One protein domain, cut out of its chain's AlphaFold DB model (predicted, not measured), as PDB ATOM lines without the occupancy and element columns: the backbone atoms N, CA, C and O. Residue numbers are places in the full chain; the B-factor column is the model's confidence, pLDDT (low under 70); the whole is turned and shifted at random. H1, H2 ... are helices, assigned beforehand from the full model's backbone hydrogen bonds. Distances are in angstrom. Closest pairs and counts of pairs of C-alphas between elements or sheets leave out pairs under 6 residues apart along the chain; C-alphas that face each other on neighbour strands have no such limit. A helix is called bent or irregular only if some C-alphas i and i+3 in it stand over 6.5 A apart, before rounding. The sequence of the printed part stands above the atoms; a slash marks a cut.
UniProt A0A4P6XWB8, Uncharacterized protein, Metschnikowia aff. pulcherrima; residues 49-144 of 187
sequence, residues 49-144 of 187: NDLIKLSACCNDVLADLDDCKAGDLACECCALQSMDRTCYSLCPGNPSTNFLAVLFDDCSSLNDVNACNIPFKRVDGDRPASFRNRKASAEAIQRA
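This is residues 49 to 144 of the 187 residues of an uncharacterized protein of Metschnikowia aff. pulcherrima (UniProt A0A4P6XWB8). Four helices form a small body: H2 folds back on the last part of H1 as a hairpin, while H3 and H4 pack on H1 nearer its middle, at residues 53 to 57 and 54 to 58. Beyond a long link, H5 lies off this body, its residues 133 to 144 sticking out. The printed part has 96 residues with five named helices, H1 to H5, and no named strand: all helix, compact, radius of gyration of the C-alphas 14.3 A, spans 39 by 35 by 27 A.

H1, residues 49 to 65, runs 24.4 A from C-alpha 49 at (212.711, 244.366, 182.820). H2 is residues 73 to 81, H3 85 to 89, and H4 95 to 106, 16.8 A. H5, residues 129 to 144, 23.3 A, ends at (198.166, 249.896, 157.403); it is irregular, C-alphas 132 and 135 being 8.0 A apart, with a kink of 63 degrees near residue 136.

With residues 61 to 65 alone, H1 touches H2 at a shallow tilt of 32 degrees, opposite ways, a helical hairpin; the closest C-alphas, Asp 64 and Ala 79, are 5.4 A apart. H4 touches H1 at a steep tilt of 44 degrees, the same way, closest at the C-alphas of Cys 58 and Ser 96, 6.8 A. H5 is apart from the other helices. Every O i to N i+4 pair is within hydrogen-bond range in H1, H2 and H4, 0 of 1 in H3, with 2 of 2 O i to N i+3 pairs, and 6 of 12 in H5.

The farthest C-alphas, Gly 71 and Ala 144, are 41.8 A apart. The printed part has no cut; the link H4 to H5, 22 residues, is long. The pLDDT is under 70 at residues 111 to 113, 119 and 121 to 144.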
ATOM      1  N   ASN A  49     213.182 244.396 184.207       84.75
ATOM      2  CA  ASN A  49     212.711 244.366 182.820       84.75
ATOM      3  C   ASN A  49     213.093 243.070 182.095       84.75
ATOM      4  O   ASN A  49     212.280 242.511 181.357       84.75
ATOM      5  N   ASP A  50     214.306 242.573 182.320       86.44
ATOM      6  CA  ASP A  50     214.786 241.336 181.706       86.44
ATOM      7  C   ASP A  50     214.135 240.110 182.339       86.44
ATOM      8  O   ASP A  50     213.813 239.157 181.634       86.44
ATOM      9  N   LEU A  51     213.825 240.174 183.635       85.94
ATOM     10  CA  LEU A  51     213.035 239.149 184.309       85.94
ATOM     11  C   LEU A  51     211.613 239.057 183.741       85.94
ATOM     12  O   LEU A  51     211.109 237.958 183.513       85.94
ATOM     13  N   ILE A  52     210.972 240.200 183.481       88.19
ATOM     14  CA  ILE A  52     209.636 240.241 182.870       88.19
ATOM     15  C   ILE A  52     209.685 239.630 181.470       88.19
ATOM     16  O   ILE A  52     208.870 238.761 181.156       88.19
ATOM     17  N   LYS A  53     210.666 240.017 180.647       88.81
ATOM     18  CA  LYS A  53     210.846 239.442 179.307       88.81
ATOM     19  C   LYS A  53     211.096 237.939 179.364       88.81
ATOM     20  O   LYS A  53     210.424 237.200 178.658       88.81
ATOM     21  N   LEU A  54     211.990 237.482 180.240       88.50
ATOM     22  CA  LEU A  54     212.270 236.059 180.433       88.50
ATOM     23  C   LEU A  54     211.002 235.293 180.825       88.50
ATOM     24  O   LEU A  54     210.715 234.242 180.258       88.50
ATOM     25  N   SER A  55     210.210 235.841 181.748       87.44
ATOM     26  CA  SER A  55     208.946 235.221 182.143       87.44
ATOM     27  C   SER A  55     207.953 235.142 180.979       87.44
ATOM     28  O   SER A  55     207.278 234.128 180.826       87.44
ATOM     29  N   ALA A  56     207.893 236.164 180.117       89.44
ATOM     30  CA  ALA A  56     207.064 236.139 178.916       89.44
ATOM     31  C   ALA A  56     207.531 235.050 177.937       89.44
ATOM     32  O   ALA A  56     206.705 234.268 177.479       89.44
ATOM     33  N   CYS A  57     208.843 234.935 177.704       89.62
ATOM     34  CA  CYS A  57     209.421 233.889 176.861       89.62
ATOM     35  C   CYS A  57     209.055 232.483 177.354       89.62
ATOM     36  O   CYS A  57     208.606 231.648 176.574       89.62
ATOM     37  N   CYS A  58     209.201 232.227 178.658       87.69
ATOM     38  CA  CYS A  58     208.843 230.934 179.232       87.69
ATOM     39  C   CYS A  58     207.350 230.639 179.086       87.69
ATOM     40  O   CYS A  58     206.993 229.518 178.750       87.69
ATOM     41  N   ASN A  59     206.483 231.627 179.312       89.00
ATOM     42  CA  ASN A  59     205.042 231.431 179.176       89.00
ATOM     43  C   ASN A  59     204.615 231.199 177.718       89.00
ATOM     44  O   ASN A  59     203.740 230.372 177.484       89.00
ATOM     45  N   ASP A  60     205.228 231.887 176.748       88.00
ATOM     46  CA  ASP A  60     204.972 231.646 175.322       88.00
ATOM     47  C   ASP A  60     205.401 230.218 174.929       88.00
ATOM     48  O   ASP A  60     204.616 229.503 174.313       88.00
ATOM     49  N   VAL A  61     206.593 229.767 175.351       89.25
ATOM     50  CA  VAL A  61     207.053 228.391 175.092       89.25
ATOM     51  C   VAL A  61     206.137 227.368 175.756       89.25
ATOM     52  O   VAL A  61     205.723 226.426 175.098       89.25
ATOM     53  N   LEU A  62     205.768 227.551 177.026       88.00
ATOM     54  CA  LEU A  62     204.854 226.637 177.720       88.00
ATOM     55  C   LEU A  62     203.496 226.535 177.012       88.00
ATOM     56  O   LEU A  62     202.977 225.437 176.855       88.00
ATOM     57  N   ALA A  63     202.960 227.655 176.525       86.44
ATOM     58  CA  ALA A  63     201.699 227.663 175.792       86.44
ATOM     59  C   ALA A  63     201.781 226.945 174.434       86.44
ATOM     60  O   ALA A  63     200.765 226.433 173.967       86.44
ATOM     61  N   ASP A  64     202.951 226.933 173.791       84.31
ATOM     62  CA  ASP A  64     203.191 226.161 172.569       84.31
ATOM     63  C   ASP A  64     203.451 224.671 172.893       84.31
ATOM     64  O   ASP A  64     203.057 223.794 172.124       84.31
ATOM     65  N   LEU A  65     204.061 224.369 174.048       83.75
ATOM     66  CA  LEU A  65     204.279 223.006 174.548       83.75
ATOM     67  C   LEU A  65     202.982 222.319 174.998       83.75
ATOM     68  O   LEU A  65     202.878 221.103 174.863       83.75
ATOM     69  N   ASP A  66     201.983 223.062 175.476       84.88
ATOM     70  CA  ASP A  66     200.657 222.513 175.810       84.88
ATOM     71  C   ASP A  66     199.954 221.896 174.583       84.88
ATOM     72  O   ASP A  66     199.178 220.945 174.710       84.88
ATOM     73  N   ASP A  67     200.256 222.397 173.380       82.00
ATOM     74  CA  ASP A  67     199.743 221.847 172.120       82.00
ATOM     75  C   ASP A  67     200.508 220.569 171.694       82.00
ATOM     76  O   ASP A  67     200.054 219.820 170.813       82.00
ATOM     77  N   CYS A  68     201.664 220.298 172.309       82.25
ATOM     78  CA  CYS A  68     202.512 219.149 172.021       82.25
ATOM     79  C   CYS A  68     202.079 217.915 172.805       82.25
ATOM     80  O   CYS A  68     201.865 217.935 174.017       82.25
ATOM     81  N   LYS A  69     201.979 216.777 172.111       80.88
ATOM     82  CA  LYS A  69     201.776 215.504 172.797       80.88
ATOM     83  C   LYS A  69     203.028 215.160 173.601       80.88
ATOM     84  O   LYS A  69     204.133 215.252 173.079       80.88
ATOM     85  N   ALA A  70     202.842 214.684 174.831       75.94
ATOM     86  CA  ALA A  70     203.946 214.235 175.675       75.94
ATOM     87  C   ALA A  70     204.859 213.238 174.935       75.94
ATOM     88  O   ALA A  70     204.384 212.214 174.426       75.94
ATOM     89  N   GLY A  71     206.161 213.539 174.899       72.38
ATOM     90  CA  GLY A  71     207.181 212.723 174.238       72.38
ATOM     91  C   GLY A  71     207.334 212.986 172.736       72.38
ATOM     92  O   GLY A  71     208.038 212.233 172.063       72.38
ATOM     93  N   ASP A  72     206.683 214.017 172.193       82.50
ATOM     94  CA  ASP A  72     206.893 214.474 170.820       82.50
ATOM     95  C   ASP A  72     207.997 215.539 170.772       82.50
ATOM     96  O   ASP A  72     207.741 216.743 170.693       82.50
ATOM     97  N   LEU A  73     209.248 215.069 170.793       84.19
ATOM     98  CA  LEU A  73     210.441 215.922 170.795       84.19
ATOM     99  C   LEU A  73     210.464 216.903 169.608       84.19
ATOM    100  O   LEU A  73     210.941 218.022 169.734       84.19
ATOM    101  N   ALA A  74     209.915 216.529 168.447       84.75
ATOM    102  CA  ALA A  74     209.867 217.422 167.290       84.75
ATOM    103  C   ALA A  74     208.926 218.617 167.516       84.75
ATOM    104  O   ALA A  74     209.240 219.736 167.105       84.75
ATOM    105  N   CYS A  75     207.794 218.391 168.188       84.81
ATOM    106  CA  CYS A  75     206.890 219.462 168.591       84.81
ATOM    107  C   CYS A  75     207.531 220.366 169.647       84.81
ATOM    108  O   CYS A  75     207.544 221.588 169.483       84.81
ATOM    109  N   GLU A  76     208.129 219.763 170.677       85.00
ATOM    110  CA  GLU A  76     208.776 220.484 171.777       85.00
ATOM    111  C   GLU A  76     209.913 221.380 171.257       85.00
ATOM    112  O   GLU A  76     209.994 222.569 171.570       85.00
ATOM    113  N   CYS A  77     210.723 220.855 170.335       87.62
ATOM    114  CA  CYS A  77     211.787 221.612 169.688       87.62
ATOM    115  C   CYS A  77     211.290 222.634 168.671       87.62
ATOM    116  O   CYS A  77     211.953 223.647 168.457       87.62
ATOM    117  N   CYS A  78     210.127 222.422 168.055       87.00
ATOM    118  CA  CYS A  78     209.513 223.437 167.206       87.00
ATOM    119  C   CYS A  78     209.051 224.654 168.020       87.00
ATOM    120  O   CYS A  78     209.342 225.785 167.630       87.00
ATOM    121  N   ALA A  79     208.386 224.423 169.157       87.19
ATOM    122  CA  ALA A  79     207.996 225.475 170.100       87.19
ATOM    123  C   ALA A  79     209.216 226.262 170.606       87.19
ATOM    124  O   ALA A  79     209.177 227.476 170.795       87.19
ATOM    125  N   LEU A  80     210.346 225.578 170.772       86.81
ATOM    126  CA  LEU A  80     211.581 226.234 171.163       86.81
ATOM    127  C   LEU A  80     212.214 227.042 170.012       86.81
ATOM    128  O   LEU A  80     212.703 228.147 170.234       86.81
ATOM    129  N   GLN A  81     212.171 226.540 168.772       83.94
ATOM    130  CA  GLN A  81     212.679 227.246 167.585       83.94
ATOM    131  C   GLN A  81     211.848 228.487 167.205       83.94
ATOM    132  O   GLN A  81     212.378 229.392 166.552       83.94
ATOM    133  N   SER A  82     210.565 228.549 167.579       82.25
ATOM    134  CA  SER A  82     209.700 229.718 167.351       82.25
ATOM    135  C   SER A  82     209.941 230.860 168.348       82.25
ATOM    136  O   SER A  82     209.531 231.991 168.070       82.25
ATOM    137  N   MET A  83     210.617 230.591 169.471       86.44
ATOM    138  CA  MET A  83     210.924 231.575 170.510       86.44
ATOM    139  C   MET A  83     211.956 232.620 170.043       86.44
ATOM    140  O   MET A  83     212.826 232.364 169.206       86.44
ATOM    141  N   ASP A  84     211.890 233.824 170.619       84.25
ATOM    142  CA  ASP A  84     212.906 234.858 170.418       84.25
ATOM    143  C   ASP A  84     214.269 234.412 170.982       84.25
ATOM    144  O   ASP A  84     214.404 234.026 172.145       84.25
ATOM    145  N   ARG A  85     215.320 234.522 170.159       82.06
ATOM    146  CA  ARG A  85     216.694 234.172 170.547       82.06
ATOM    147  C   ARG A  85     217.235 235.023 171.693       82.06
ATOM    148  O   ARG A  85     218.151 234.596 172.391       82.06
ATOM    149  N   THR A  86     216.676 236.208 171.903       84.75
ATOM    150  CA  THR A  86     217.060 237.096 173.003       84.75
ATOM    151  C   THR A  86     216.816 236.423 174.357       84.75
ATOM    152  O   THR A  86     217.627 236.578 175.272       84.75
ATOM    153  N   CYS A  87     215.771 235.592 174.460       85.19
ATOM    154  CA  CYS A  87     215.348 234.919 175.687       85.19
ATOM    155  C   CYS A  87     216.423 234.004 176.295       85.19
ATOM    156  O   CYS A  87     216.522 233.925 177.516       85.19
ATOM    157  N   TYR A  88     217.270 233.369 175.475       82.38
ATOM    158  CA  TYR A  88     218.330 232.469 175.962       82.38
ATOM    159  C   TYR A  88     219.452 233.194 176.708       82.38
ATOM    160  O   TYR A  88     220.167 232.588 177.500       82.38
ATOM    161  N   SER A  89     219.625 234.487 176.436       83.56
ATOM    162  CA  SER A  89     220.676 235.305 177.049       83.56
ATOM    163  C   SER A  89     220.201 236.081 178.277       83.56
ATOM    164  O   SER A  89     221.020 236.681 178.975       83.56
ATOM    165  N   LEU A  90     218.892 236.072 178.561       85.25
ATOM    166  CA  LEU A  90     218.328 236.819 179.678       85.25
ATOM    167  C   LEU A  90     218.603 236.108 181.003       85.25
ATOM    168  O   LEU A  90     218.322 234.921 181.175       85.25
ATOM    169  N   CYS A  91     219.107 236.888 181.960       81.62
ATOM    170  CA  CYS A  91     219.247 236.519 183.365       81.62
ATOM    171  C   CYS A  91     219.900 235.144 183.596       81.62
ATOM    172  O   CYS A  91     219.254 234.229 184.119       81.62
ATOM    173  N   PRO A  92     221.189 234.982 183.240       78.69
ATOM    174  CA  PRO A  92     221.914 233.742 183.490       78.69
ATOM    175  C   PRO A  92     221.859 233.377 184.982       78.69
ATOM    176  O   PRO A  92     222.075 234.219 185.852       78.69
ATOM    177  N   GLY A  93     221.531 232.116 185.278       74.00
ATOM    178  CA  GLY A  93     221.350 231.622 186.650       74.00
ATOM    179  C   GLY A  93     219.932 231.770 187.215       74.00
ATOM    180  O   GLY A  93     219.668 231.307 188.326       74.00
ATOM    181  N   ASN A  94     218.990 232.358 186.470       82.25
ATOM    182  CA  ASN A  94     217.576 232.305 186.828       82.25
ATOM    183  C   ASN A  94     216.999 230.890 186.573       82.25
ATOM    184  O   ASN A  94     217.337 230.273 185.560       82.25
ATOM    185  N   PRO A  95     216.112 230.357 187.439       81.19
ATOM    186  CA  PRO A  95     215.489 229.047 187.230       81.19
ATOM    187  C   PRO A  95     214.726 228.933 185.903       81.19
ATOM    188  O   PRO A  95     214.740 227.871 185.287       81.19
ATOM    189  N   SER A  96     214.105 230.017 185.435       81.31
ATOM    190  CA  SER A  96     213.423 230.064 184.140       81.31
ATOM    191  C   SER A  96     214.399 229.908 182.971       81.31
ATOM    192  O   SER A  96     214.120 229.178 182.025       81.31
ATOM    193  N   THR A  97     215.586 230.510 183.066       82.44
ATOM    194  CA  THR A  97     216.660 230.325 182.078       82.44
ATOM    195  C   THR A  97     217.205 228.898 182.116       82.44
ATOM    196  O   THR A  97     217.498 228.332 181.071       82.44
ATOM    197  N   ASN A  98     217.290 228.282 183.301       81.75
ATOM    198  CA  ASN A  98     217.712 226.887 183.435       81.75
ATOM    199  C   ASN A  98     216.724 225.924 182.750       81.75
ATOM    200  O   ASN A  98     217.136 225.040 182.009       81.75
ATOM    201  N   PHE A  99     215.418 226.142 182.920       84.44
ATOM    202  CA  PHE A  99     214.393 225.379 182.202       84.44
ATOM    203  C   PHE A  99     214.550 225.481 180.678       84.44
ATOM    204  O   PHE A  99     214.572 224.462 179.991       84.44
ATOM    205  N   LEU A 100     214.713 226.702 180.156       83.44
ATOM    206  CA  LEU A 100     214.922 226.924 178.723       83.44
ATOM    207  C   LEU A 100     216.219 226.278 178.215       83.44
ATOM    208  O   LEU A 100     216.238 225.780 177.093       83.44
ATOM    209  N   ALA A 101     217.282 226.281 179.022       83.06
ATOM    210  CA  ALA A 101     218.552 225.654 178.672       83.06
ATOM    211  C   ALA A 101     218.428 224.127 178.563       83.06
ATOM    212  O   ALA A 101     218.894 223.560 177.585       83.06
ATOM    213  N   VAL A 102     217.739 223.475 179.506       85.69
ATOM    214  CA  VAL A 102     217.496 222.023 179.451       85.69
ATOM    215  C   VAL A 102     216.690 221.648 178.206       85.69
ATOM    216  O   VAL A 102     217.108 220.777 177.451       85.69
ATOM    217  N   LEU A 103     215.591 222.361 177.935       81.50
ATOM    218  CA  LEU A 103     214.807 222.169 176.708       81.50
ATOM    219  C   LEU A 103     215.650 222.370 175.443       81.50
ATOM    220  O   LEU A 103     215.498 221.646 174.464       81.50
ATOM    221  N   PHE A 104     216.540 223.360 175.447       84.56
ATOM    222  CA  PHE A 104     217.437 223.619 174.325       84.56
ATOM    223  C   PHE A 104     218.440 222.490 174.103       84.56
ATOM    224  O   PHE A 104     218.662 222.094 172.956       84.56
ATOM    225  N   ASP A 105     219.001 221.950 175.179       85.31
ATOM    226  CA  ASP A 105     219.931 220.829 175.120       85.31
ATOM    227  C   ASP A 105     219.245 219.553 174.616       85.31
ATOM    228  O   ASP A 105     219.793 218.875 173.741       85.31
ATOM    229  N   ASP A 106     218.018 219.273 175.062       83.75
ATOM    230  CA  ASP A 106     217.206 218.156 174.556       83.75
ATOM    231  C   ASP A 106     216.949 218.288 173.040       83.75
ATOM    232  O   ASP A 106     216.940 217.305 172.291       83.75
ATOM    233  N   CYS A 107     216.852 219.528 172.557       85.44
ATOM    234  CA  CYS A 107     216.665 219.866 171.151       85.44
ATOM    235  C   CYS A 107     217.947 219.959 170.316       85.44
ATOM    236  O   CYS A 107     217.869 220.175 169.104       85.44
ATOM    237  N   SER A 108     219.122 219.752 170.913       82.88
ATOM    238  CA  SER A 108     220.416 219.843 170.221       82.88
ATOM    239  C   SER A 108     220.517 218.915 169.004       82.88
ATOM    240  O   SER A 108     221.049 219.306 167.966       82.88
ATOM    241  N   SER A 109     219.937 217.715 169.089       78.06
ATOM    242  CA  SER A 109     219.919 216.727 167.999       78.06
ATOM    243  C   SER A 109     219.054 217.137 166.799       78.06
ATOM    244  O   SER A 109     219.261 216.647 165.689       78.06
ATOM    245  N   LEU A 110     218.100 218.048 167.011       74.06
ATOM    246  CA  LEU A 110     217.202 218.589 165.994       74.06
ATOM    247  C   LEU A 110     217.533 220.051 165.657       74.06
ATOM    248  O   LEU A 110     216.747 220.702 164.984       74.06
ATOM    249  N   ASN A 111     218.670 220.598 166.093       67.81
ATOM    250  CA  ASN A 111     218.998 222.012 165.864       67.81
ATOM    251  C   ASN A 111     219.399 222.295 164.402       67.81
ATOM    252  O   ASN A 111     219.120 223.367 163.866       67.81
ATOM    253  N   ASP A 112     220.003 221.304 163.738       63.72
ATOM    254  CA  ASP A 112     220.423 221.381 162.330       63.72
ATOM    255  C   ASP A 112     219.266 221.155 161.343       63.72
ATOM    256  O   ASP A 112     219.390 221.397 160.140       63.72
ATOM    257  N   VAL A 113     218.120 220.694 161.847       67.25
ATOM    258  CA  VAL A 113     216.915 220.412 161.067       67.25
ATOM    259  C   VAL A 113     215.808 221.341 161.550       67.25
ATOM    260  O   VAL A 113     215.630 221.560 162.738       67.25
ATOM    261  N   ASN A 114     215.020 221.914 160.643       72.50
ATOM    262  CA  ASN A 114     213.868 222.702 161.079       72.50
ATOM    263  C   ASN A 114     212.845 221.754 161.732       72.50
ATOM    264  O   ASN A 114     212.111 221.067 161.018       72.50
ATOM    265  N   ALA A 115     212.810 221.700 163.069       76.62
ATOM    266  CA  ALA A 115     211.958 220.780 163.826       76.62
ATOM    267  C   ALA A 115     210.476 221.038 163.527       76.62
ATOM    268  O   ALA A 115     209.683 220.105 163.436       76.62
ATOM    269  N   CYS A 116     210.120 222.291 163.225       74.31
ATOM    270  CA  CYS A 116     208.773 222.665 162.795       74.31
ATOM    271  C   CYS A 116     208.361 222.114 161.428       74.31
ATOM    272  O   CYS A 116     207.185 222.204 161.066       74.31
ATOM    273  N   ASN A 117     209.304 221.582 160.650       71.44
ATOM    274  CA  ASN A 117     209.039 220.955 159.362       71.44
ATOM    275  C   ASN A 117     208.838 219.434 159.480       71.44
ATOM    276  O   ASN A 117     208.515 218.775 158.491       71.44
ATOM    277  N   ILE A 118     209.026 218.875 160.678       71.94
ATOM    278  CA  ILE A 118     208.764 217.469 160.976       71.94
ATOM    279  C   ILE A 118     207.281 217.339 161.357       71.94
ATOM    280  O   ILE A 118     206.784 218.120 162.168       71.94
ATOM    281  N   PRO A 119     206.533 216.387 160.780       67.31
ATOM    282  CA  PRO A 119     205.150 216.161 161.171       67.31
ATOM    283  C   PRO A 119     205.083 215.614 162.605       67.31
ATOM    284  O   PRO A 119     205.581 214.523 162.873       67.31
ATOM    285  N   PHE A 120     204.432 216.355 163.502       71.00
ATOM    286  CA  PHE A 120     204.225 215.982 164.904       71.00
ATOM    287  C   PHE A 120     202.741 215.810 165.245       71.00
ATOM    288  O   PHE A 120     201.856 216.364 164.580       71.00
ATOM    289  N   LYS A 121     202.456 215.014 166.280       63.31
ATOM    290  CA  LYS A 121     201.098 214.762 166.773       63.31
ATOM    291  C   LYS A 121     200.751 215.817 167.816       63.31
ATOM    292  O   LYS A 121     201.348 215.858 168.887       63.31
ATOM    293  N   ARG A 122     199.766 216.657 167.507       62.44
ATOM    294  CA  ARG A 122     199.210 217.615 168.469       62.44
ATOM    295  C   ARG A 122     198.285 216.900 169.441       62.44
ATOM    296  O   ARG A 122     197.698 215.876 169.087       62.44
ATOM    297  N   VAL A 123     198.162 217.429 170.651       67.12
ATOM    298  CA  VAL A 123     197.050 217.047 171.525       67.12
ATOM    299  C   VAL A 123     195.772 217.561 170.862       67.12
ATOM    300  O   VAL A 123     195.732 218.705 170.410       67.12
ATOM    301  N   ASP A 124     194.758 216.706 170.729       52.97
ATOM    302  CA  ASP A 124     193.459 217.082 170.165       52.97
ATOM    303  C   ASP A 124     192.775 218.085 171.112       52.97
ATOM    304  O   ASP A 124     192.032 217.713 172.019       52.97
ATOM    305  N   GLY A 125     193.089 219.368 170.941       53.75
ATOM    306  CA  GLY A 125     192.535 220.487 171.691       53.75
ATOM    307  C   GLY A 125     192.409 221.705 170.778       53.75
ATOM    308  O   GLY A 125     193.379 222.121 170.151       53.75
ATOM    309  N   ASP A 126     191.192 222.233 170.666       50.38
ATOM    310  CA  ASP A 126     190.721 223.296 169.766       50.38
ATOM    311  C   ASP A 126     191.499 224.630 169.830       50.38
ATOM    312  O   ASP A 126     190.964 225.664 170.242       50.38
ATOM    313  N   ARG A 127     192.747 224.672 169.354       51.72
ATOM    314  CA  ARG A 127     193.434 225.935 169.067       51.72
ATOM    315  C   ARG A 127     193.562 226.123 167.553       51.72
ATOM    316  O   ARG A 127     194.331 225.413 166.900       51.72
ATOM    317  N   PRO A 128     192.801 227.057 166.944       46.22
ATOM    318  CA  PRO A 128     192.856 227.267 165.505       46.22
ATOM    319  C   PRO A 128     194.273 227.668 165.090       46.22
ATOM    320  O   PRO A 128     194.956 228.423 165.782       46.22
ATOM    321  N   ALA A 129     194.704 227.202 163.916       54.91
ATOM    322  CA  ALA A 129     196.035 227.427 163.342       54.91
ATOM    323  C   ALA A 129     196.419 228.913 163.113       54.91
ATOM    324  O   ALA A 129     197.468 229.192 162.531       54.91
ATOM    325  N   SER A 130     195.604 229.875 163.558       48.31
ATOM    326  CA  SER A 130     195.813 231.320 163.421       48.31
ATOM    327  C   SER A 130     197.017 231.855 164.206       48.31
ATOM    328  O   SER A 130     197.544 232.908 163.849       48.31
ATOM    329  N   PHE A 131     197.530 231.124 165.201       48.00
ATOM    330  CA  PHE A 131     198.754 231.511 165.919       48.00
ATOM    331  C   PHE A 131     200.032 231.364 165.076       48.00
ATOM    332  O   PHE A 131     201.055 231.957 165.412       48.00
ATOM    333  N   ARG A 132     199.966 230.689 163.916       52.50
ATOM    334  CA  ARG A 132     201.097 230.550 162.977       52.50
ATOM    335  C   ARG A 132     201.564 231.860 162.324       52.50
ATOM    336  O   ARG A 132     202.531 231.826 161.573       52.50
ATOM    337  N   ASN A 133     200.920 233.004 162.578       45.47
ATOM    338  CA  ASN A 133     201.173 234.235 161.821       45.47
ATOM    339  C   ASN A 133     201.561 235.475 162.645       45.47
ATOM    340  O   ASN A 133     201.377 236.593 162.165       45.47
ATOM    341  N   ARG A 134     202.176 235.327 163.834       55.47
ATOM    342  CA  ARG A 134     202.762 236.497 164.534       55.47
ATOM    343  C   ARG A 134     203.854 237.199 163.698       55.47
ATOM    344  O   ARG A 134     204.031 238.405 163.828       55.47
ATOM    345  N   LYS A 135     204.539 236.484 162.788       51.78
ATOM    346  CA  LYS A 135     205.561 237.080 161.906       51.78
ATOM    347  C   LYS A 135     204.982 237.810 160.681       51.78
ATOM    348  O   LYS A 135     205.592 238.770 160.229       51.78
ATOM    349  N   ALA A 136     203.803 237.424 160.178       49.38
ATOM    350  CA  ALA A 136     203.162 238.114 159.048       49.38
ATOM    351  C   ALA A 136     202.260 239.288 159.471       49.38
ATOM    352  O   ALA A 136     202.039 240.211 158.687       49.38
ATOM    353  N   SER A 137     201.745 239.294 160.707       53.22
ATOM    354  CA  SER A 137     200.915 240.398 161.204       53.22
ATOM    355  C   SER A 137     201.724 241.665 161.503       53.22
ATOM    356  O   SER A 137     201.211 242.765 161.301       53.22
ATOM    357  N   ALA A 138     203.000 241.541 161.885       54.50
ATOM    358  CA  ALA A 138     203.881 242.689 162.115       54.50
ATOM    359  C   ALA A 138     204.121 243.526 160.836       54.50
ATOM    360  O   ALA A 138     204.041 244.753 160.875       54.50
ATOM    361  N   GLU A 139     204.310 242.884 159.675       53.31
ATOM    362  CA  GLU A 139     204.466 243.581 158.383       53.31
ATOM    363  C   GLU A 139     203.135 244.101 157.804       53.31
ATOM    364  O   GLU A 139     203.116 245.063 157.030       53.31
ATOM    365  N   ALA A 140     201.998 243.495 158.163       55.03
ATOM    366  CA  ALA A 140     200.676 243.974 157.754       55.03
ATOM    367  C   ALA A 140     200.272 245.263 158.497       55.03
ATOM    368  O   ALA A 140     199.725 246.185 157.886       55.03
ATOM    369  N   ILE A 141     200.613 245.373 159.787       59.22
ATOM    370  CA  ILE A 141     200.333 246.561 160.611       59.22
ATOM    371  C   ILE A 141     201.153 247.778 160.138       59.22
ATOM    372  O   ILE A 141     200.655 248.905 160.138       59.22
ATOM    373  N   GLN A 142     202.376 247.564 159.640       55.53
ATOM    374  CA  GLN A 142     203.221 248.643 159.112       55.53
ATOM    375  C   GLN A 142     202.706 249.212 157.777       55.53
ATOM    376  O   GLN A 142     202.770 250.424 157.564       55.53
ATOM    377  N   ARG A 143     202.111 248.380 156.906       55.75
ATOM    378  CA  ARG A 143     201.447 248.867 155.679       55.75
ATOM    379  C   ARG A 143     200.166 249.642 155.990       55.75
ATOM    380  O   ARG A 143     199.937 250.680 155.373       55.75
ATOM    381  N   ALA A 144     199.391 249.211 156.986       51.94
ATOM    382  CA  ALA A 144     198.166 249.896 157.403       51.94
ATOM    383  C   ALA A 144     198.407 251.286 158.033       51.94
ATOM    384  O   ALA A 144     197.541 252.150 157.946       51.94
TER     385      ALA A 144